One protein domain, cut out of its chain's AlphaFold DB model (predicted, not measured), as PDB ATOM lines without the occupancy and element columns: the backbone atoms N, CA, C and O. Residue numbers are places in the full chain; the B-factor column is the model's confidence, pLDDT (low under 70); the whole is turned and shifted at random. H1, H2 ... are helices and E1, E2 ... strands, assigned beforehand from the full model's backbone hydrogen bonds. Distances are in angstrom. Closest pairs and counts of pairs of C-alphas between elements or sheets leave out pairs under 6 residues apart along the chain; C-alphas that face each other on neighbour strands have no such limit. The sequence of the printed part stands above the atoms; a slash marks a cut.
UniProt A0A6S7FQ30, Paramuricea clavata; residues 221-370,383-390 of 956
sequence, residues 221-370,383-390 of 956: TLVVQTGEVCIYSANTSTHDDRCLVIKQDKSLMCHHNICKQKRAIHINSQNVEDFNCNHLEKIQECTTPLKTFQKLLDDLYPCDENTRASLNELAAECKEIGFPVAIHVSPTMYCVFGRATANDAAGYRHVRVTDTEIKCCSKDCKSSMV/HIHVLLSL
ATOM      1  N   THR A 221     206.230 191.125 249.991       91.00
ATOM      2  CA  THR A 221     206.794 192.244 250.759       91.00
ATOM      3  C   THR A 221     206.826 193.499 249.900       91.00
ATOM      4  O   THR A 221     207.249 193.428 248.743       91.00
ATOM      5  N   LEU A 222     206.416 194.638 250.453       90.19
ATOM      6  CA  LEU A 222     206.469 195.931 249.767       90.19
ATOM      7  C   LEU A 222     207.931 196.344 249.539       90.19
ATOM      8  O   LEU A 222     208.737 196.233 250.450       90.19
ATOM      9  N   VAL A 223     208.288 196.792 248.337       87.62
ATOM     10  CA  VAL A 223     209.645 197.259 247.988       87.62
ATOM     11  C   VAL A 223     209.643 198.785 247.936       87.62
ATOM     12  O   VAL A 223     210.366 199.426 248.690       87.62
ATOM     13  N   VAL A 224     208.769 199.365 247.111       85.81
ATOM     14  CA  VAL A 224     208.602 200.820 246.973       85.81
ATOM     15  C   VAL A 224     207.123 201.160 246.866       85.81
ATOM     16  O   VAL A 224     206.366 200.434 246.225       85.81
ATOM     17  N   GLN A 225     206.733 202.279 247.473       82.69
ATOM     18  CA  GLN A 225     205.432 202.909 247.289       82.69
ATOM     19  C   GLN A 225     205.657 204.404 247.046       82.69
ATOM     20  O   GLN A 225     205.890 205.160 247.986       82.69
ATOM     21  N   THR A 226     205.615 204.814 245.781       73.88
ATOM     22  CA  THR A 226     205.532 206.221 245.364       73.88
ATOM     23  C   THR A 226     204.145 206.469 244.771       73.88
ATOM     24  O   THR A 226     203.484 205.520 244.356       73.88
ATOM     25  N   GLY A 227     203.664 207.718 244.780       66.88
ATOM     26  CA  GLY A 227     202.255 208.054 244.502       66.88
ATOM     27  C   GLY A 227     201.639 207.384 243.262       66.88
ATOM     28  O   GLY A 227     200.472 207.010 243.306       66.88
ATOM     29  N   GLU A 228     202.432 207.157 242.212       67.69
ATOM     30  CA  GLU A 228     201.993 206.550 240.946       67.69
ATOM     31  C   GLU A 228     202.458 205.088 240.752       67.69
ATOM     32  O   GLU A 228     201.910 204.370 239.916       67.69
ATOM     33  N   VAL A 229     203.449 204.601 241.520       80.38
ATOM     34  CA  VAL A 229     204.074 203.278 241.313       80.38
ATOM     35  C   VAL A 229     204.288 202.534 242.632       80.38
ATOM     36  O   VAL A 229     204.991 202.981 243.537       80.38
ATOM     37  N   CYS A 230     203.748 201.318 242.713       86.00
ATOM     38  CA  CYS A 230     204.018 200.383 243.804       86.00
ATOM     39  C   CYS A 230     204.793 199.163 243.294       86.00
ATOM     40  O   CYS A 230     204.324 198.451 242.403       86.00
ATOM     41  N   ILE A 231     205.948 198.875 243.896       89.12
ATOM     42  CA  ILE A 231     206.774 197.698 243.605       89.12
ATOM     43  C   ILE A 231     206.692 196.734 244.789       89.12
ATOM     44  O   ILE A 231     206.913 197.112 245.936       89.12
ATOM     45  N   TYR A 232     206.433 195.465 244.498       91.06
ATOM     46  CA  TYR A 232     206.304 194.379 245.460       91.06
ATOM     47  C   TYR A 232     207.262 193.238 245.120       91.06
ATOM     48  O   TYR A 232     207.584 192.984 243.961       91.06
ATOM     49  N   SER A 233     207.683 192.504 246.143       91.88
ATOM     50  CA  SER A 233     208.507 191.304 246.041       91.88
ATOM     51  C   SER A 233     207.664 190.096 246.441       91.88
ATOM     52  O   SER A 233     207.415 189.879 247.627       91.88
ATOM     53  N   ALA A 234     207.213 189.296 245.478       91.06
ATOM     54  CA  ALA A 234     206.358 188.132 245.721       91.06
ATOM     55  C   ALA A 234     207.172 186.834 245.673       91.06
ATOM     56  O   ALA A 234     208.036 186.670 244.810       91.06
ATOM     57  N   ASN A 235     206.908 185.891 246.580       88.38
ATOM     58  CA  ASN A 235     207.551 184.582 246.524       88.38
ATOM     59  C   ASN A 235     207.008 183.744 245.352       88.38
ATOM     60  O   ASN A 235     205.829 183.795 244.996       88.38
ATOM     61  N   THR A 236     207.875 182.955 244.735       86.12
ATOM     62  CA  THR A 236     207.561 182.086 243.589       86.12
ATOM     63  C   THR A 236     207.668 180.611 243.968       86.12
ATOM     64  O   THR A 236     207.116 179.748 243.288       86.12
ATOM     65  N   SER A 237     208.336 180.302 245.084       81.31
ATOM     66  CA  SER A 237     208.546 178.944 245.572       81.31
ATOM     67  C   SER A 237     208.508 178.870 247.103       81.31
ATOM     68  O   SER A 237     208.483 179.875 247.810       81.31
ATOM     69  N   THR A 238     208.547 177.646 247.632       72.44
ATOM     70  CA  THR A 238     208.713 177.368 249.070       72.44
ATOM     71  C   THR A 238     210.168 177.498 249.552       72.44
ATOM     72  O   THR A 238     210.463 177.111 250.681       72.44
ATOM     73  N   HIS A 239     211.085 177.947 248.687       72.19
ATOM     74  CA  HIS A 239     212.529 178.085 248.928       72.19
ATOM     75  C   HIS A 239     212.994 179.553 248.878       72.19
ATOM     76  O   HIS A 239     214.168 179.810 248.635       72.19
ATOM     77  N   ASP A 240     212.076 180.500 249.111       81.38
ATOM     78  CA  ASP A 240     212.346 181.948 249.098       81.38
ATOM     79  C   ASP A 240     212.923 182.459 247.760       81.38
ATOM     80  O   ASP A 240     213.688 183.418 247.702       81.38
ATOM     81  N   ASP A 241     212.557 181.810 246.651       85.69
ATOM     82  CA  ASP A 241     212.726 182.394 245.319       85.69
ATOM     83  C   ASP A 241     211.640 183.454 245.116       85.69
ATOM     84  O   ASP A 241     210.500 183.263 245.554       85.69
ATOM     85  N   ARG A 242     211.976 184.588 244.489       89.38
ATOM     86  CA  ARG A 242     211.090 185.762 244.431       89.38
ATOM     87  C   ARG A 242     211.077 186.414 243.054       89.38
ATOM     88  O   ARG A 242     212.013 186.261 242.271       89.38
ATOM     89  N   CYS A 243     210.000 187.130 242.755       89.44
ATOM     90  CA  CYS A 243     209.847 187.963 241.566       89.44
ATOM     91  C   CYS A 243     209.343 189.358 241.953       89.44
ATOM     92  O   CYS A 243     208.744 189.537 243.014       89.44
ATOM     93  N   LEU A 244     209.608 190.347 241.096       90.38
ATOM     94  CA  LEU A 244     209.060 191.690 241.263       90.38
ATOM     95  C   LEU A 244     207.681 191.792 240.617       90.38
ATOM     96  O   LEU A 244     207.434 191.239 239.541       90.38
ATOM     97  N   VAL A 245     206.793 192.512 241.281       89.12
ATOM     98  CA  VAL A 245     205.445 192.812 240.822       89.12
ATOM     99  C   VAL A 245     205.252 194.318 240.917       89.12
ATOM    100  O   VAL A 245     205.516 194.898 241.962       89.12
ATOM    101  N   ILE A 246     204.833 194.953 239.829       87.12
ATOM    102  CA  ILE A 246     204.692 196.406 239.722       87.12
ATOM    103  C   ILE A 246     203.226 196.720 239.467       87.12
ATOM    104  O   ILE A 246     202.607 196.124 238.584       87.12
ATOM    105  N   LYS A 247     202.686 197.654 240.237       83.75
ATOM    106  CA  LYS A 247     201.363 198.234 240.041       83.75
ATOM    107  C   LYS A 247     201.539 199.715 239.727       83.75
ATOM    108  O   LYS A 247     202.072 200.438 240.564       83.75
ATOM    109  N   GLN A 248     201.104 200.125 238.542       81.12
ATOM    110  CA  GLN A 248     201.082 201.516 238.089       81.12
ATOM    111  C   GLN A 248     199.659 201.812 237.612       81.12
ATOM    112  O   GLN A 248     199.191 201.191 236.657       81.12
ATOM    113  N   ASP A 249     198.935 202.669 238.328       75.50
ATOM    114  CA  ASP A 249     197.503 202.934 238.118       75.50
ATOM    115  C   ASP A 249     196.639 201.652 238.035       75.50
ATOM    116  O   ASP A 249     196.520 200.903 239.015       75.50
ATOM    117  N   LYS A 250     196.038 201.386 236.862       66.06
ATOM    118  CA  LYS A 250     195.256 200.176 236.533       66.06
ATOM    119  C   LYS A 250     196.103 199.040 235.938       66.06
ATOM    120  O   LYS A 250     195.606 197.932 235.763       66.06
ATOM    121  N   SER A 251     197.377 199.285 235.634       73.06
ATOM    122  CA  SER A 251     198.281 198.317 235.010       73.06
ATOM    123  C   SER A 251     199.016 197.482 236.060       73.06
ATOM    124  O   SER A 251     199.722 197.999 236.930       73.06
ATOM    125  N   LEU A 252     198.872 196.161 235.958       79.69
ATOM    126  CA  LEU A 252     199.548 195.181 236.805       79.69
ATOM    127  C   LEU A 252     200.607 194.420 235.997       79.69
ATOM    128  O   LEU A 252     200.329 193.827 234.951       79.69
ATOM    129  N   MET A 253     201.845 194.406 236.488       81.81
ATOM    130  CA  MET A 253     202.985 193.775 235.820       81.81
ATOM    131  C   MET A 253     203.678 192.780 236.747       81.81
ATOM    132  O   MET A 253     204.118 193.135 237.833       81.81
ATOM    133  N   CYS A 254     203.850 191.530 236.313       85.25
ATOM    134  CA  CYS A 254     204.637 190.533 237.045       85.25
ATOM    135  C   CYS A 254     205.910 190.176 236.265       85.25
ATOM    136  O   CYS A 254     205.840 189.744 235.112       85.25
ATOM    137  N   HIS A 255     207.077 190.291 236.905       82.31
ATOM    138  CA  HIS A 255     208.385 190.029 236.291       82.31
ATOM    139  C   HIS A 255     208.801 188.550 236.318       82.31
ATOM    140  O   HIS A 255     209.910 188.213 235.906       82.31
ATOM    141  N   HIS A 256     207.933 187.638 236.758       85.19
ATOM    142  CA  HIS A 256     208.199 186.205 236.657       85.19
ATOM    143  C   HIS A 256     208.182 185.752 235.185       85.19
ATOM    144  O   HIS A 256     207.240 186.067 234.466       85.19
ATOM    145  N   ASN A 257     209.172 184.970 234.730       77.94
ATOM    146  CA  ASN A 257     209.335 184.615 233.305       77.94
ATOM    147  C   ASN A 257     208.070 184.018 232.662       77.94
ATOM    148  O   ASN A 257     207.692 184.408 231.562       77.94
ATOM    149  N   ILE A 258     207.377 183.123 233.374       79.06
ATOM    150  CA  ILE A 258     206.124 182.513 232.892       79.06
ATOM    151  C   ILE A 258     205.001 183.562 232.804       79.06
ATOM    152  O   ILE A 258     204.192 183.547 231.883       79.06
ATOM    153  N   CYS A 259     204.958 184.498 233.752       81.81
ATOM    154  CA  CYS A 259     203.955 185.558 233.793       81.81
ATOM    155  C   CYS A 259     204.200 186.606 232.701       81.81
ATOM    156  O   CYS A 259     203.236 187.061 232.098       81.81
ATOM    157  N   LYS A 260     205.465 186.915 232.378       77.44
ATOM    158  CA  LYS A 260     205.832 187.773 231.239       77.44
ATOM    159  C   LYS A 260     205.322 187.196 229.914       77.44
ATOM    160  O   LYS A 260     204.696 187.917 229.145       77.44
ATOM    161  N   GLN A 261     205.521 185.894 229.686       75.62
ATOM    162  CA  GLN A 261     205.009 185.204 228.492       75.62
ATOM    163  C   GLN A 261     203.476 185.219 228.433       75.62
ATOM    164  O   GLN A 261     202.907 185.563 227.401       75.62
ATOM    165  N   LYS A 262     202.796 184.913 229.546       74.50
ATOM    166  CA  LYS A 262     201.326 184.965 229.618       74.50
ATOM    167  C   LYS A 262     200.776 186.375 229.391       74.50
ATOM    168  O   LYS A 262     199.775 186.529 228.702       74.50
ATOM    169  N   ARG A 263     201.431 187.403 229.933       72.31
ATOM    170  CA  ARG A 263     201.027 188.801 229.750       72.31
ATOM    171  C   ARG A 263     201.208 189.267 228.309       72.31
ATOM    172  O   ARG A 263     200.343 189.968 227.808       72.31
ATOM    173  N   ALA A 264     202.273 188.841 227.626       68.38
ATOM    174  CA  ALA A 264     202.478 189.158 226.211       68.38
ATOM    175  C   ALA A 264     201.309 188.677 225.329       68.38
ATOM    176  O   ALA A 264     200.916 189.376 224.402       68.38
ATOM    177  N   ILE A 265     200.702 187.531 225.664       68.12
ATOM    178  CA  ILE A 265     199.489 187.035 224.991       68.12
ATOM    179  C   ILE A 265     198.321 188.016 225.186       68.12
ATOM    180  O   ILE A 265     197.676 188.386 224.214       68.12
ATOM    181  N   HIS A 266     198.099 188.499 226.412       64.31
ATOM    182  CA  HIS A 266     197.013 189.439 226.726       64.31
ATOM    183  C   HIS A 266     197.233 190.827 226.097       64.31
ATOM    184  O   HIS A 266     196.278 191.445 225.636       64.31
ATOM    185  N   ILE A 267     198.491 191.287 226.006       62.88
ATOM    186  CA  ILE A 267     198.877 192.520 225.292       62.88
ATOM    187  C   ILE A 267     198.540 192.416 223.805       62.88
ATOM    188  O   ILE A 267     197.941 193.333 223.249       62.88
ATOM    189  N   ASN A 268     198.855 191.286 223.174       59.16
ATOM    190  CA  ASN A 268     198.555 191.073 221.758       59.16
ATOM    191  C   ASN A 268     197.049 190.952 221.474       59.16
ATOM    192  O   ASN A 268     196.620 191.226 220.359       59.16
ATOM    193  N   SER A 269     196.252 190.562 222.470       60.72
ATOM    194  CA  SER A 269     194.791 190.469 222.374       60.72
ATOM    195  C   SER A 269     194.053 191.738 222.819       60.72
ATOM    196  O   SER A 269     192.834 191.700 222.907       60.72
ATOM    197  N   GLN A 270     194.763 192.836 223.123       59.69
ATOM    198  CA  GLN A 270     194.216 194.100 223.655       59.69
ATOM    199  C   GLN A 270     193.440 193.989 224.990       59.69
ATOM    200  O   GLN A 270     192.898 194.981 225.465       59.69
ATOM    201  N   ASN A 271     193.487 192.838 225.670       64.50
ATOM    202  CA  ASN A 271     192.808 192.572 226.948       64.50
ATOM    203  C   ASN A 271     193.806 192.591 228.121       64.50
ATOM    204  O   ASN A 271     193.961 191.614 228.856       64.50
ATOM    205  N   VAL A 272     194.564 193.681 228.265       61.88
ATOM    206  CA  VAL A 272     195.627 193.786 229.289       61.88
ATOM    207  C   VAL A 272     195.050 193.868 230.705       61.88
ATOM    208  O   VAL A 272     195.693 193.400 231.645       61.88
ATOM    209  N   GLU A 273     193.846 194.423 230.848       62.19
ATOM    210  CA  GLU A 273     193.163 194.600 232.137       62.19
ATOM    211  C   GLU A 273     192.734 193.264 232.777       62.19
ATOM    212  O   GLU A 273     192.670 193.170 234.001       62.19
ATOM    213  N   ASP A 274     192.575 192.200 231.980       68.00
ATOM    214  CA  ASP A 274     192.186 190.859 232.450       68.00
ATOM    215  C   ASP A 274     193.373 190.006 232.934       68.00
ATOM    216  O   ASP A 274     193.206 188.872 233.399       68.00
ATOM    217  N   PHE A 275     194.608 190.511 232.821       78.50
ATOM    218  CA  PHE A 275     195.791 189.752 233.212       78.50
ATOM    219  C   PHE A 275     195.866 189.574 234.737       78.50
ATOM    220  O   PHE A 275     196.292 190.465 235.471       78.50
ATOM    221  N   ASN A 276     195.561 188.361 235.207       79.62
ATOM    222  CA  ASN A 276     195.764 187.955 236.596       79.62
ATOM    223  C   ASN A 276     196.762 186.786 236.714       79.62
ATOM    224  O   ASN A 276     196.886 185.922 235.840       79.62
ATOM    225  N   CYS A 277     197.507 186.739 237.819       86.06
ATOM    226  CA  CYS A 277     198.334 185.592 238.175       86.06
ATOM    227  C   CYS A 277     198.457 185.440 239.695       86.06
ATOM    228  O   CYS A 277     198.368 186.411 240.434       86.06
ATOM    229  N   ASN A 278     198.786 184.234 240.161       84.56
ATOM    230  CA  ASN A 278     198.951 183.927 241.591       84.56
ATOM    231  C   ASN A 278     199.947 184.876 242.311       84.56
ATOM    232  O   ASN A 278     199.815 185.152 243.495       84.56
ATOM    233  N   HIS A 279     200.939 185.446 241.614       88.12
ATOM    234  CA  HIS A 279     201.835 186.440 242.228       88.12
ATOM    235  C   HIS A 279     201.162 187.800 242.483       88.12
ATOM    236  O   HIS A 279     201.563 188.493 243.413       88.12
ATOM    237  N   LEU A 280     200.165 188.173 241.674       86.06
ATOM    238  CA  LEU A 280     199.369 189.392 241.843       86.06
ATOM    239  C   LEU A 280     198.383 189.249 243.004       86.06
ATOM    240  O   LEU A 280     198.260 190.162 243.812       86.06
ATOM    241  N   GLU A 281     197.764 188.078 243.150       85.12
ATOM    242  CA  GLU A 281     196.866 187.770 244.275       85.12
ATOM    243  C   GLU A 281     197.580 187.930 245.627       85.12
ATOM    244  O   GLU A 281     197.015 188.455 246.584       85.12
ATOM    245  N   LYS A 282     198.876 187.594 245.684       85.38
ATOM    246  CA  LYS A 282     199.707 187.745 246.890       85.38
ATOM    247  C   LYS A 282     199.931 189.193 247.329       85.38
ATOM    248  O   LYS A 282     200.388 189.389 248.452       85.38
ATOM    249  N   ILE A 283     199.622 190.200 246.507       84.19
ATOM    250  CA  ILE A 283     199.659 191.611 246.932       84.19
ATOM    251  C   ILE A 283     198.684 191.844 248.096       84.19
ATOM    252  O   ILE A 283     198.977 192.642 248.981       84.19
ATOM    253  N   GLN A 284     197.567 191.112 248.143       81.06
ATOM    254  CA  GLN A 284     196.584 191.223 249.226       81.06
ATOM    255  C   GLN A 284     197.146 190.781 250.589       81.06
ATOM    256  O   GLN A 284     196.690 191.251 251.623       81.06
ATOM    257  N   GLU A 285     198.171 189.923 250.592       81.69
ATOM    258  CA  GLU A 285     198.865 189.428 251.789       81.69
ATOM    259  C   GLU A 285     200.258 190.078 251.958       81.69
ATOM    260  O   GLU A 285     201.206 189.444 252.431       81.69
ATOM    261  N   CYS A 286     200.424 191.322 251.498       86.56
ATOM    262  CA  CYS A 286     201.701 192.032 251.531       86.56
ATOM    263  C   CYS A 286     202.111 192.455 252.952       86.56
ATOM    264  O   CYS A 286     201.328 193.055 253.686       86.56
ATOM    265  N   THR A 287     203.369 192.194 253.317       88.56
ATOM    266  CA  THR A 287     203.983 192.627 254.580       88.56
ATOM    267  C   THR A 287     204.986 193.764 254.371       88.56
ATOM    268  O   THR A 287     205.516 193.963 253.274       88.56
ATOM    269  N   THR A 288     205.322 194.487 255.437       85.75
ATOM    270  CA  THR A 288     206.389 195.499 255.414       85.75
ATOM    271  C   THR A 288     207.787 194.855 255.345       85.75
ATOM    272  O   THR A 288     207.966 193.733 255.827       85.75
ATOM    273  N   PRO A 289     208.794 195.533 254.760       88.88
ATOM    274  CA  PRO A 289     210.195 195.109 254.806       88.88
ATOM    275  C   PRO A 289     210.727 194.845 256.212       88.88
ATOM    276  O   PRO A 289     210.322 195.498 257.168       88.88
ATOM    277  N   LEU A 290     211.722 193.958 256.311       86.81
ATOM    278  CA  LEU A 290     212.482 193.734 257.544       86.81
ATOM    279  C   LEU A 290     213.405 194.918 257.864       86.81
ATOM    280  O   LEU A 290     213.627 195.235 259.029       86.81
ATOM    281  N   LYS A 291     213.987 195.547 256.835       87.62
ATOM    282  CA  LYS A 291     214.867 196.719 256.955       87.62
ATOM    283  C   LYS A 291     214.965 197.441 255.613       87.62
ATOM    284  O   LYS A 291     215.018 196.782 254.580       87.62
ATOM    285  N   THR A 292     215.062 198.764 255.629       89.19
ATOM    286  CA  THR A 292     215.202 199.593 254.421       89.19
ATOM    287  C   THR A 292     216.413 200.509 254.566       89.19
ATOM    288  O   THR A 292     216.610 201.109 255.620       89.19
ATOM    289  N   PHE A 293     217.225 200.608 253.517       87.50
ATOM    290  CA  PHE A 293     218.458 201.390 253.475       87.50
ATOM    291  C   PHE A 293     218.295 202.531 252.472       87.50
ATOM    292  O   PHE A 293     218.218 202.300 251.269       87.50
ATOM    293  N   GLN A 294     218.222 203.761 252.982       83.00
ATOM    294  CA  GLN A 294     218.006 204.968 252.170       83.00
ATOM    295  C   GLN A 294     219.305 205.578 251.630       83.00
ATOM    296  O   GLN A 294     219.282 206.335 250.669       83.00
ATOM    297  N   LYS A 295     220.441 205.280 252.264       79.56
ATOM    298  CA  LYS A 295     221.764 205.794 251.904       79.56
ATOM    299  C   LYS A 295     222.796 204.688 252.080       79.56
ATOM    300  O   LYS A 295     222.599 203.808 252.919       79.56
ATOM    301  N   LEU A 296     223.873 204.752 251.301       77.69
ATOM    302  CA  LEU A 296     225.080 203.963 251.546       77.69
ATOM    303  C   LEU A 296     225.740 204.431 252.858       77.69
ATOM    304  O   LEU A 296     225.601 205.597 253.228       77.69
ATOM    305  N   LEU A 297     226.396 203.520 253.580       65.69
ATOM    306  CA  LEU A 297     227.131 203.826 254.811       65.69
ATOM    307  C   LEU A 297     228.607 204.069 254.456       65.69
ATOM    308  O   LEU A 297     229.271 203.150 253.999       65.69
ATOM    309  N   ASP A 298     229.073 205.297 254.690       58.72
ATOM    310  CA  ASP A 298     230.467 205.773 254.741       58.72
ATOM    311  C   ASP A 298     231.423 205.597 253.541       58.72
ATOM    312  O   ASP A 298     231.503 204.577 252.857       58.72
ATOM    313  N   ASP A 299     232.279 206.617 253.400       54.34
ATOM    314  CA  ASP A 299     233.388 206.790 252.445       54.34
ATOM    315  C   ASP A 299     234.555 205.782 252.614       54.34
ATOM    316  O   ASP A 299     235.620 205.933 252.011       54.34
ATOM    317  N   LEU A 300     234.371 204.732 253.423       54.19
ATOM    318  CA  LEU A 300     235.400 203.771 253.844       54.19
ATOM    319  C   LEU A 300     235.302 202.393 253.164       54.19
ATOM    320  O   LEU A 300     236.120 201.520 253.450       54.19
ATOM    321  N   TYR A 301     234.345 202.163 252.253       74.62
ATOM    322  CA  TYR A 301     234.304 200.917 251.477       74.62
ATOM    323  C   TYR A 301     235.500 200.833 250.496       74.62
ATOM    324  O   TYR A 301     235.624 201.685 249.601       74.62
ATOM    325  N   PRO A 302     236.387 199.820 250.615       67.75
ATOM    326  CA  PRO A 302     237.528 199.674 249.720       67.75
ATOM    327  C   PRO A 302     237.065 199.158 248.352       67.75
ATOM    328  O   PRO A 302     236.721 197.986 248.183       67.75
ATOM    329  N   CYS A 303     237.061 200.041 247.357       72.38
ATOM    330  CA  CYS A 303     236.795 199.717 245.957       72.38
ATOM    331  C   CYS A 303     237.617 200.616 245.026       72.38
ATOM    332  O   CYS A 303     238.109 201.665 245.443       72.38
ATOM    333  N   ASP A 304     237.759 200.206 243.765       73.75
ATOM    334  CA  ASP A 304     238.408 201.014 242.731       73.75
ATOM    335  C   ASP A 304     237.609 202.292 242.412       73.75
ATOM    336  O   ASP A 304     236.411 202.386 242.699       73.75
ATOM    337  N   GLU A 305     238.274 203.278 241.803       72.88
ATOM    338  CA  GLU A 305     237.686 204.587 241.483       72.88
ATOM    339  C   GLU A 305     236.452 204.486 240.577       72.88
ATOM    340  O   GLU A 305     235.474 205.197 240.802       72.88
ATOM    341  N   ASN A 306     236.440 203.559 239.612       73.62
ATOM    342  CA  ASN A 306     235.300 203.383 238.706       73.62
ATOM    343  C   ASN A 306     234.081 202.816 239.444       73.62
ATOM    344  O   ASN A 306     232.948 203.259 239.232       73.62
ATOM    345  N   THR A 307     234.303 201.849 240.338       79.12
ATOM    346  CA  THR A 307     233.251 201.304 241.206       79.12
ATOM    347  C   THR A 307     232.738 202.365 242.178       79.12
ATOM    348  O   THR A 307     231.527 202.468 242.372       79.12
ATOM    349  N   ARG A 308     233.622 203.201 242.736       82.25
ATOM    350  CA  ARG A 308     233.239 204.308 243.626       82.25
ATOM    351  C   ARG A 308     232.392 205.354 242.904       82.25
ATOM    352  O   ARG A 308     231.336 205.725 243.409       82.25
ATOM    353  N   ALA A 309     232.794 205.762 241.700       79.94
ATOM    354  CA  ALA A 309     232.010 206.664 240.857       79.94
ATOM    355  C   ALA A 309     230.618 206.083 240.553       79.94
ATOM    356  O   ALA A 309     229.613 206.769 240.719       79.94
ATOM    357  N   SER A 310     230.551 204.791 240.214       81.44
ATOM    358  CA  SER A 310     229.286 204.098 239.929       81.44
ATOM    359  C   SER A 310     228.359 204.008 241.151       81.44
ATOM    360  O   SER A 310     227.143 204.123 241.006       81.44
ATOM    361  N   LEU A 311     228.907 203.797 242.354       84.19
ATOM    362  CA  LEU A 311     228.137 203.784 243.605       84.19
ATOM    363  C   LEU A 311     227.595 205.177 243.953       84.19
ATOM    364  O   LEU A 311     226.439 205.288 244.360       84.19
ATOM    365  N   ASN A 312     228.400 206.223 243.758       83.06
ATOM    366  CA  ASN A 312     227.995 207.607 244.007       83.06
ATOM    367  C   ASN A 312     226.890 208.059 243.051       83.06
ATOM    368  O   ASN A 312     225.917 208.673 243.483       83.06
ATOM    369  N   GLU A 313     227.007 207.713 241.769       83.38
ATOM    370  CA  GLU A 313     225.990 208.021 240.763       83.38
ATOM    371  C   GLU A 313     224.665 207.307 241.071       83.38
ATOM    372  O   GLU A 313     223.609 207.933 241.077       83.38
ATOM    373  N   LEU A 314     224.722 206.023 241.442       85.06
ATOM    374  CA  LEU A 314     223.543 205.251 241.849       85.06
ATOM    375  C   LEU A 314     222.887 205.824 243.114       85.06
ATOM    376  O   LEU A 314     221.661 205.878 243.208       85.06
ATOM    377  N   ALA A 315     223.686 206.260 244.091       82.81
ATOM    378  CA  ALA A 315     223.179 206.892 245.305       82.81
ATOM    379  C   ALA A 315     222.517 208.253 245.018       82.81
ATOM    380  O   ALA A 315     221.507 208.577 245.647       82.81
ATOM    381  N   ALA A 316     223.053 209.029 244.070       82.62
ATOM    382  CA  ALA A 316     222.444 210.275 243.609       82.62
ATOM    383  C   ALA A 316     221.101 210.012 242.909       82.62
ATOM    384  O   ALA A 316     220.101 210.622 243.278       82.62
ATOM    385  N   GLU A 317     221.049 209.034 242.003       82.25
ATOM    386  CA  GLU A 317     219.828 208.623 241.294       82.25
ATOM    387  C   GLU A 317     218.737 208.140 242.269       82.25
ATOM    388  O   GLU A 317     217.590 208.583 242.207       82.25
ATOM    389  N   CYS A 318     219.096 207.310 243.257       82.12
ATOM    390  CA  CYS A 318     218.169 206.885 244.314       82.12
ATOM    391  C   CYS A 318     217.583 208.076 245.088       82.12
ATOM    392  O   CYS A 318     216.404 208.071 245.445       82.12
ATOM    393  N   LYS A 319     218.401 209.105 245.344       81.12
ATOM    394  CA  LYS A 319     217.990 210.314 246.066       81.12
ATOM    395  C   LYS A 319     217.056 211.192 245.230       81.12
ATOM    396  O   LYS A 319     216.126 211.753 245.800       81.12
ATOM    397  N   GLU A 320     217.285 211.297 243.922       80.69
ATOM    398  CA  GLU A 320     216.413 212.045 243.004       80.69
ATOM    399  C   GLU A 320     215.044 211.378 242.837       80.69
ATOM    400  O   GLU A 320     214.019 212.052 242.908       80.69
ATOM    401  N   ILE A 321     215.012 210.051 242.683       76.00
ATOM    402  CA  ILE A 321     213.773 209.284 242.457       76.00
ATOM    403  C   ILE A 321     213.039 208.988 243.787       76.00
ATOM    404  O   ILE A 321     211.866 208.612 243.803       76.00
ATOM    405  N   GLY A 322     213.706 209.163 244.934       78.06
ATOM    406  CA  GLY A 322     213.162 208.847 246.260       78.06
ATOM    407  C   GLY A 322     213.084 207.341 246.549       78.06
ATOM    408  O   GLY A 322     212.272 206.898 247.362       78.06
ATOM    409  N   PHE A 323     213.901 206.541 245.863       87.00
ATOM    410  CA  PHE A 323     213.921 205.082 245.966       87.00
ATOM    411  C   PHE A 323     214.982 204.621 246.982       87.00
ATOM    412  O   PHE A 323     216.110 205.112 246.955       87.00
ATOM    413  N   PRO A 324     214.687 203.644 247.861       86.56
ATOM    414  CA  PRO A 324     215.699 203.077 248.745       86.56
ATOM    415  C   PRO A 324     216.790 202.312 247.987       86.56
ATOM    416  O   PRO A 324     216.500 201.505 247.103       86.56
ATOM    417  N   VAL A 325     218.041 202.463 248.414       87.62
ATOM    418  CA  VAL A 325     219.209 201.815 247.797       87.62
ATOM    419  C   VAL A 325     219.172 200.286 247.967       87.62
ATOM    420  O   VAL A 325     219.512 199.534 247.051       87.62
ATOM    421  N   ALA A 326     218.723 199.799 249.127       90.44
ATOM    422  CA  ALA A 326     218.500 198.373 249.367       90.44
ATOM    423  C   ALA A 326     217.367 198.132 250.372       90.44
ATOM    424  O   ALA A 326     217.155 198.914 251.297       90.44
ATOM    425  N   ILE A 327     216.641 197.025 250.221       92.06
ATOM    426  CA  ILE A 327     215.491 196.653 251.055       92.06
ATOM    427  C   ILE A 327     215.598 195.172 251.415       92.06
ATOM    428  O   ILE A 327     215.697 194.313 250.545       92.06
ATOM    429  N   HIS A 328     215.558 194.852 252.700       91.75
ATOM    430  CA  HIS A 328     215.575 193.489 253.217       91.75
ATOM    431  C   HIS A 328     214.148 192.930 253.209       91.75
ATOM    432  O   HIS A 328     213.305 193.326 254.016       91.75
ATOM    433  N   VAL A 329     213.853 192.040 252.258       91.00
ATOM    434  CA  VAL A 329     212.476 191.629 251.942       91.00
ATOM    435  C   VAL A 329     212.075 190.294 252.578       91.00
ATOM    436  O   VAL A 329     210.886 190.037 252.759       91.00
ATOM    437  N   SER A 330     213.019 189.411 252.886       89.12
ATOM    438  CA  SER A 330     212.823 188.148 253.627       89.12
ATOM    439  C   SER A 330     214.145 187.750 254.282       89.12
ATOM    440  O   SER A 330     215.167 188.298 253.879       89.12
ATOM    441  N   PRO A 331     214.171 186.788 255.229       85.00
ATOM    442  CA  PRO A 331     215.386 186.453 255.977       85.00
ATOM    443  C   PRO A 331     216.615 186.104 255.128       85.00
ATOM    444  O   PRO A 331     217.724 186.141 255.646       85.00
ATOM    445  N   THR A 332     216.431 185.736 253.853       86.94
ATOM    446  CA  THR A 332     217.536 185.393 252.945       86.94
ATOM    447  C   THR A 332     217.631 186.272 251.698       86.94
ATOM    448  O   THR A 332     218.488 186.018 250.853       86.94
ATOM    449  N   MET A 333     216.775 187.291 251.532       90.94
ATOM    450  CA  MET A 333     216.701 188.061 250.280       90.94
ATOM    451  C   MET A 333     216.637 189.571 250.506       90.94
ATOM    452  O   MET A 333     215.818 190.084 251.272       90.94
ATOM    453  N   TYR A 334     217.439 190.283 249.719       92.31
ATOM    454  CA  TYR A 334     217.453 191.737 249.600       92.31
ATOM    455  C   TYR A 334     217.012 192.150 248.193       92.31
ATOM    456  O   TYR A 334     217.385 191.509 247.215       92.31
ATOM    457  N   CYS A 335     216.237 193.222 248.072       91.44
ATOM    458  CA  CYS A 335     216.021 193.948 246.825       91.44
ATOM    459  C   CYS A 335     216.995 195.123 246.792       91.44
ATOM    460  O   CYS A 335     216.924 195.995 247.650       91.44
ATOM    461  N   VAL A 336     217.907 195.135 245.827       90.44
ATOM    462  CA  VAL A 336     218.953 196.151 245.682       90.44
ATOM    463  C   VAL A 336     218.690 196.946 244.417       90.44
ATOM    464  O   VAL A 336     218.409 196.342 243.377       90.44
ATOM    465  N   PHE A 337     218.751 198.271 244.515       86.94
ATOM    466  CA  PHE A 337     218.574 199.144 243.365       86.94
ATOM    467  C   PHE A 337     219.778 199.046 242.417       86.94
ATOM    468  O   PHE A 337     220.921 198.854 242.840       86.94
ATOM    469  N   GLY A 338     219.510 199.145 241.125       78.31
ATOM    470  CA  GLY A 338     220.455 199.150 240.023       78.31
ATOM    471  C   GLY A 338     219.850 199.912 238.846       78.31
ATOM    472  O   GLY A 338     218.638 200.097 238.775       78.31
ATOM    473  N   ARG A 339     220.691 200.360 237.909       69.12
ATOM    474  CA  ARG A 339     220.221 201.141 236.755       69.12
ATOM    475  C   ARG A 339     219.111 200.411 235.997       69.12
ATOM    476  O   ARG A 339     219.258 199.228 235.665       69.12
ATOM    477  N   ALA A 340     218.038 201.132 235.682       63.69
ATOM    478  CA  ALA A 340     216.990 200.629 234.805       63.69
ATOM    479  C   ALA A 340     217.578 200.294 233.423       63.69
ATOM    480  O   ALA A 340     218.435 200.997 232.891       63.69
ATOM    481  N   THR A 341     217.129 199.189 232.831       56.97
ATOM    482  CA  THR A 341     217.547 198.763 231.483       56.97
ATOM    483  C   THR A 341     216.317 198.492 230.627       56.97
ATOM    484  O   THR A 341     215.228 198.290 231.160       56.97
ATOM    485  N   ALA A 342     216.468 198.400 229.302       46.72
ATOM    486  CA  ALA A 342     215.356 198.069 228.396       46.72
ATOM    487  C   ALA A 342     214.629 196.750 228.758       46.72
ATOM    488  O   ALA A 342     213.448 196.586 228.466       46.72
ATOM    489  N   ASN A 343     215.312 195.824 229.445       47.53
ATOM    490  CA  ASN A 343     214.755 194.550 229.917       47.53
ATOM    491  C   ASN A 343     214.229 194.596 231.367       47.53
ATOM    492  O   ASN A 343     213.661 193.609 231.858       47.53
ATOM    493  N   ASP A 344     214.432 195.718 232.064       58.97
ATOM    494  CA  ASP A 344     214.078 195.921 233.463       58.97
ATOM    495  C   ASP A 344     213.777 197.380 233.805       58.97
ATOM    496  O   ASP A 344     214.642 198.128 234.258       58.97
ATOM    497  N   ALA A 345     212.510 197.748 233.648       58.16
ATOM    498  CA  ALA A 345     212.008 199.068 234.006       58.16
ATOM    499  C   ALA A 345     211.914 199.306 235.530       58.16
ATOM    500  O   ALA A 345     211.700 200.432 235.954       58.16
ATOM    501  N   ALA A 346     212.045 198.260 236.357       65.56
ATOM    502  CA  ALA A 346     211.816 198.340 237.802       65.56
ATOM    503  C   ALA A 346     212.998 198.919 238.595       65.56
ATOM    504  O   ALA A 346     212.812 199.351 239.730       65.56
ATOM    505  N   GLY A 347     214.218 198.805 238.058       75.19
ATOM    506  CA  GLY A 347     215.460 199.202 238.729       75.19
ATOM    507  C   GLY A 347     215.863 198.345 239.940       75.19
ATOM    508  O   GLY A 347     216.927 198.554 240.497       75.19
ATOM    509  N   TYR A 348     215.076 197.354 240.375       86.94
ATOM    510  CA  TYR A 348     215.427 196.500 241.520       86.94
ATOM    511  C   TYR A 348     215.844 195.084 241.118       86.94
ATOM    512  O   TYR A 348     215.282 194.452 240.217       86.94
ATOM    513  N   ARG A 349     216.796 194.522 241.871       87.38
ATOM    514  CA  ARG A 349     217.257 193.134 241.737       87.38
ATOM    515  C   ARG A 349     217.265 192.401 243.067       87.38
ATOM    516  O   ARG A 349     217.711 192.930 244.078       87.38
ATOM    517  N   HIS A 350     216.820 191.145 243.055       90.94
ATOM    518  CA  HIS A 350     216.960 190.262 244.211       90.94
ATOM    519  C   HIS A 350     218.407 189.787 244.362       90.94
ATOM    520  O   HIS A 350     219.011 189.273 243.416       90.94
ATOM    521  N   VAL A 351     218.948 189.917 245.568       89.75
ATOM    522  CA  VAL A 351     220.244 189.389 245.984       89.75
ATOM    523  C   VAL A 351     220.017 188.489 247.192       89.75
ATOM    524  O   VAL A 351     219.465 188.920 248.205       89.75
ATOM    525  N   ARG A 352     220.425 187.226 247.071       89.56
ATOM    526  CA  ARG A 352     220.362 186.244 248.152       89.56
ATOM    527  C   ARG A 352     221.550 186.431 249.082       89.56
ATOM    528  O   ARG A 352     222.684 186.477 248.604       89.56
ATOM    529  N   VAL A 353     221.287 186.499 250.380       86.88
ATOM    530  CA  VAL A 353     222.297 186.587 251.439       86.88
ATOM    531  C   VAL A 353     222.035 185.460 252.432       86.88
ATOM    532  O   VAL A 353     220.926 185.307 252.936       86.88
ATOM    533  N   THR A 354     223.052 184.644 252.674       80.06
ATOM    534  CA  THR A 354     223.061 183.576 253.682       80.06
ATOM    535  C   THR A 354     224.375 183.640 254.451       80.06
ATOM    536  O   THR A 354     225.314 184.293 253.995       80.06
ATOM    537  N   ASP A 355     224.495 182.883 255.540       71.19
ATOM    538  CA  ASP A 355     225.729 182.797 256.338       71.19
ATOM    539  C   ASP A 355     226.967 182.369 255.524       71.19
ATOM    540  O   ASP A 355     228.100 182.580 255.947       71.19
ATOM    541  N   THR A 356     226.766 181.749 254.352       63.44
ATOM    542  CA  THR A 356     227.841 181.151 253.541       63.44
ATOM    543  C   THR A 356     227.997 181.746 252.143       63.44
ATOM    544  O   THR A 356     229.026 181.516 251.506       63.44
ATOM    545  N   GLU A 357     227.008 182.487 251.636       75.44
ATOM    546  CA  GLU A 357     227.056 183.052 250.285       75.44
ATOM    547  C   GLU A 357     226.219 184.326 250.115       75.44
ATOM    548  O   GLU A 357     225.097 184.430 250.617       75.44
ATOM    549  N   ILE A 358     226.754 185.251 249.309       81.06
ATOM    550  CA  ILE A 358     226.031 186.377 248.705       81.06
ATOM    551  C   ILE A 358     225.940 186.115 247.202       81.06
ATOM    552  O   ILE A 358     226.961 185.894 246.542       81.06
ATOM    553  N   LYS A 359     224.730 186.143 246.640       83.88
ATOM    554  CA  LYS A 359     224.498 185.845 245.224       83.88
ATOM    555  C   LYS A 359     223.418 186.740 244.626       83.88
ATOM    556  O   LYS A 359     222.254 186.659 245.006       83.88
ATOM    557  N   CYS A 360     223.782 187.534 243.618       85.50
ATOM    558  CA  CYS A 360     222.801 188.242 242.795       85.50
ATOM    559  C   CYS A 360     221.976 187.234 241.973       85.50
ATOM    560  O   CYS A 360     222.542 186.365 241.307       85.50
ATOM    561  N   CYS A 361     220.645 187.339 242.016       81.81
ATOM    562  CA  CYS A 361     219.733 186.441 241.302       81.81
ATOM    563  C   CYS A 361     219.509 186.843 239.831       81.81
ATOM    564  O   CYS A 361     218.808 186.134 239.107       81.81
ATOM    565  N   SER A 362     220.089 187.961 239.379       75.69
ATOM    566  CA  SER A 362     219.990 188.418 237.989       75.69
ATOM    567  C   SER A 362     220.813 187.548 237.039       75.69
ATOM    568  O   SER A 362     221.967 187.234 237.327       75.69
ATOM    569  N   LYS A 363     220.248 187.221 235.869       67.69
ATOM    570  CA  LYS A 363     220.985 186.580 234.763       67.69
ATOM    571  C   LYS A 363     221.949 187.547 234.066       67.69
ATOM    572  O   LYS A 363     222.951 187.100 233.519       67.69
ATOM    573  N   ASP A 364     221.660 188.847 234.128       62.22
ATOM    574  CA  ASP A 364     222.469 189.907 233.511       62.22
ATOM    575  C   ASP A 364     223.763 190.161 234.300       62.22
ATOM    576  O   ASP A 364     224.751 190.675 233.779       62.22
ATOM    577  N   CYS A 365     223.790 189.762 235.574       68.12
ATOM    578  CA  CYS A 365     224.993 189.765 236.388       68.12
ATOM    579  C   CYS A 365     225.653 188.384 236.294       68.12
ATOM    580  O   CYS A 365     225.170 187.432 236.905       68.12
ATOM    581  N   LYS A 366     226.771 188.257 235.559       51.69
ATOM    582  CA  LYS A 366     227.586 187.026 235.580       51.69
ATOM    583  C   LYS A 366     227.920 186.693 237.042       51.69
ATOM    584  O   LYS A 366     228.535 187.491 237.739       51.69
ATOM    585  N   SER A 367     227.438 185.548 237.514       41.41
ATOM    586  CA  SER A 367     227.462 185.126 238.916       41.41
ATOM    587  C   SER A 367     228.873 185.138 239.522       41.41
ATOM    588  O   SER A 367     229.720 184.365 239.075       41.41
ATOM    589  N   SER A 368     229.101 185.908 240.589       42.03
ATOM    590  CA  SER A 368     230.314 185.802 241.414       42.03
ATOM    591  C   SER A 368     229.930 185.399 242.836       42.03
ATOM    592  O   SER A 368     229.459 186.219 243.616       42.03
ATOM    593  N   MET A 369     230.107 184.111 243.151       38.34
ATOM    594  CA  MET A 369     230.067 183.589 244.519       38.34
ATOM    595  C   MET A 369     231.289 184.097 245.297       38.34
ATOM    596  O   MET A 369     232.423 183.972 244.817       38.34
ATOM    597  N   VAL A 370     231.087 184.576 246.524       37.47
ATOM    598  CA  VAL A 370     232.163 184.670 247.519       37.47
ATOM    599  C   VAL A 370     232.213 183.325 248.246       37.47
ATOM    600  O   VAL A 370     231.384 183.042 249.099       37.47
ATOM    601  N   HIS A 383     225.313 195.500 242.472       87.00
ATOM    602  CA  HIS A 383     224.342 195.112 243.507       87.00
ATOM    603  C   HIS A 383     224.995 194.475 244.746       87.00
ATOM    604  O   HIS A 383     224.501 194.626 245.859       87.00
ATOM    605  N   ILE A 384     226.099 193.743 244.565       86.56
ATOM    606  CA  ILE A 384     226.856 193.172 245.684       86.56
ATOM    607  C   ILE A 384     227.714 194.265 246.333       86.56
ATOM    608  O   ILE A 384     227.754 194.329 247.558       86.56
ATOM    609  N   HIS A 385     228.328 195.164 245.551       84.69
ATOM    610  CA  HIS A 385     229.052 196.325 246.089       84.69
ATOM    611  C   HIS A 385     228.159 197.225 246.960       84.69
ATOM    612  O   HIS A 385     228.598 197.689 248.009       84.69
ATOM    613  N   VAL A 386     226.888 197.405 246.589       86.75
ATOM    614  CA  VAL A 386     225.893 198.119 247.407       86.75
ATOM    615  C   VAL A 386     225.665 197.426 248.756       86.75
ATOM    616  O   VAL A 386     225.680 198.077 249.793       86.75
ATOM    617  N   LEU A 387     225.504 196.100 248.797       86.88
ATOM    618  CA  LEU A 387     225.336 195.400 250.081       86.88
ATOM    619  C   LEU A 387     226.610 195.415 250.939       86.88
ATOM    620  O   LEU A 387     226.520 195.500 252.163       86.88
ATOM    621  N   LEU A 388     227.784 195.336 250.307       83.75
ATOM    622  CA  LEU A 388     229.074 195.385 251.000       83.75
ATOM    623  C   LEU A 388     229.351 196.773 251.594       83.75
ATOM    624  O   LEU A 388     229.770 196.856 252.745       83.75
ATOM    625  N   SER A 389     229.053 197.846 250.859       81.56
ATOM    626  CA  SER A 389     229.153 199.225 251.366       81.56
ATOM    627  C   SER A 389     228.144 199.524 252.479       81.56
ATOM    628  O   SER A 389     228.414 200.330 253.353       81.56
ATOM    629  N   LEU A 390     227.014 198.814 252.543       81.50
ATOM    630  CA  LEU A 390     226.080 198.899 253.674       81.50
ATOM    631  C   LEU A 390     226.542 198.133 254.930       81.50
ATOM    632  O   LEU A 390     225.789 198.043 255.902       81.50
TER     633      LEU A 390
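AT A GLANCE: This is residues 221 to 370 and 383 to 390 of the 956 residues of a protein of Paramuricea clavata (UniProt A0A6S7FQ30). Two antiparallel sheets stand partly face to face as a sandwich in the middle of the domain, with E1, E2 and E3 nearest to E6, E7 and E8, and helices lie at both ends of the long axis. H2 crosses the first sheet, E1 to E4, on the side away from the second, with H1 by its E4 edge, while H4 crosses the second sheet, E5 to E9, on the side away from the first, and H3, the longest helix, is near H4. The printed part has 158 residues, with four named helices and nine named strands in the order E1 E2 E3 E4 H1 H2 E5 H3 E6 E7 E8 E9 H4; the sheets run E1 - E2 - E3 - E4 and E5 - E6 - E7 - E8 - E9, and the class is mixed, helices and strands. The whole is compact, with a radius of gyration of the C-alphas of 16.2 A, and its outline is elongated, 52 by 33 by 29 A.

IN THESE COORDINATES: The printed part begins with E1, residues 221 to 226, whose C-alpha 221 is at (206.794, 192.244, 250.759). E2, residues 229 to 235, and E3, residues 242 to 248, are each 19.7 A long, and E4 is residues 251 to 254. H1, residues 257 to 268, measures 17.1 A, and H2, residues 278 to 285, measures 11.6 A. E5 is residues 291 to 293. H3, residues 305 to 321, measures 24.4 A from C-alpha 305 at (237.686, 204.587, 241.483). E6 is residues 326 to 330, E7 residues 333 to 337, E8 residues 348 to 353, 15.6 A long, and E9 residues 358 to 360. H4, residues 383 to 389, ends at C-alpha 389, at (229.153, 199.225, 251.366).

HOW THE PARTS SIT: E1 to E4 form a meander, each strand the antiparallel neighbour of the one before. In the hairpin E1 and E2, N 223 and O 231 are 2.8 A apart, within hydrogen-bond range; in the hairpin E2 and E3, N 232 and O 245 are 2.8 A apart. H2 is on this sheet at a height of 8.5 A, over E3 and, only just, over E2, with 3 of its C-alphas on E2. It runs across the strands, at 76 degrees to E3 on the local plane. The closest C-alphas of E2 and H2 are those of Ala 234 and His 279, 6.0 A apart. H1 only grazes the sheet, with its residues 257 to 263, and H1 and H2 are apart. The sheets are a sandwich, two sheets face to face, their facing parts 10.0 A centre to centre and their strands at 33 degrees. The closest C-alphas of E1 and E6 are those of Thr 221 and Val 329, 5.8 A apart. The second sheet is strongly twisted; E5 and E9 are its edge strands, and E6 to E9 form another meander. N 328 and O 291 of E6 and E5 are 2.7 A apart, and N 336 and O 349 of the hairpin E7 and E8 are 2.8 A apart. H4 is on this sheet at a height of 8.2 A, only just over E7 with 3 of its C-alphas, and runs across the strands at 65 degrees to E7 on the local plane. The closest C-alphas of E7 and H4 are those of Val 336 and His 383, 5.9 A apart. H3 only grazes the sheet, with its residues 314 to 318. H3 and H4 are close but not clearly touching, about perpendicular at 81 degrees, with the C-alphas of Leu 311 and Val 386 closest at 7.2 A. Every O i to N i+4 pair is within hydrogen-bond range in H1, H3 and H4; in H2 1 of 4 is, beside 3 of 5 O i to N i+3 pairs.

THE WHOLE: The two C-alphas farthest apart are those of Ser 269 and Leu 300, 53.1 A. Residues 371 to 382 are not printed, in the link across the cut from E9 to H4, and C-alphas 370 and 383 are 13.6 A apart. Of the links printed whole, E5 to H3 is long, with 11 residues. The mean pLDDT of the printed part is 78.0; 36 residues are under 70, among them residues 264 to 274, 339 to 346 and 363 to 370.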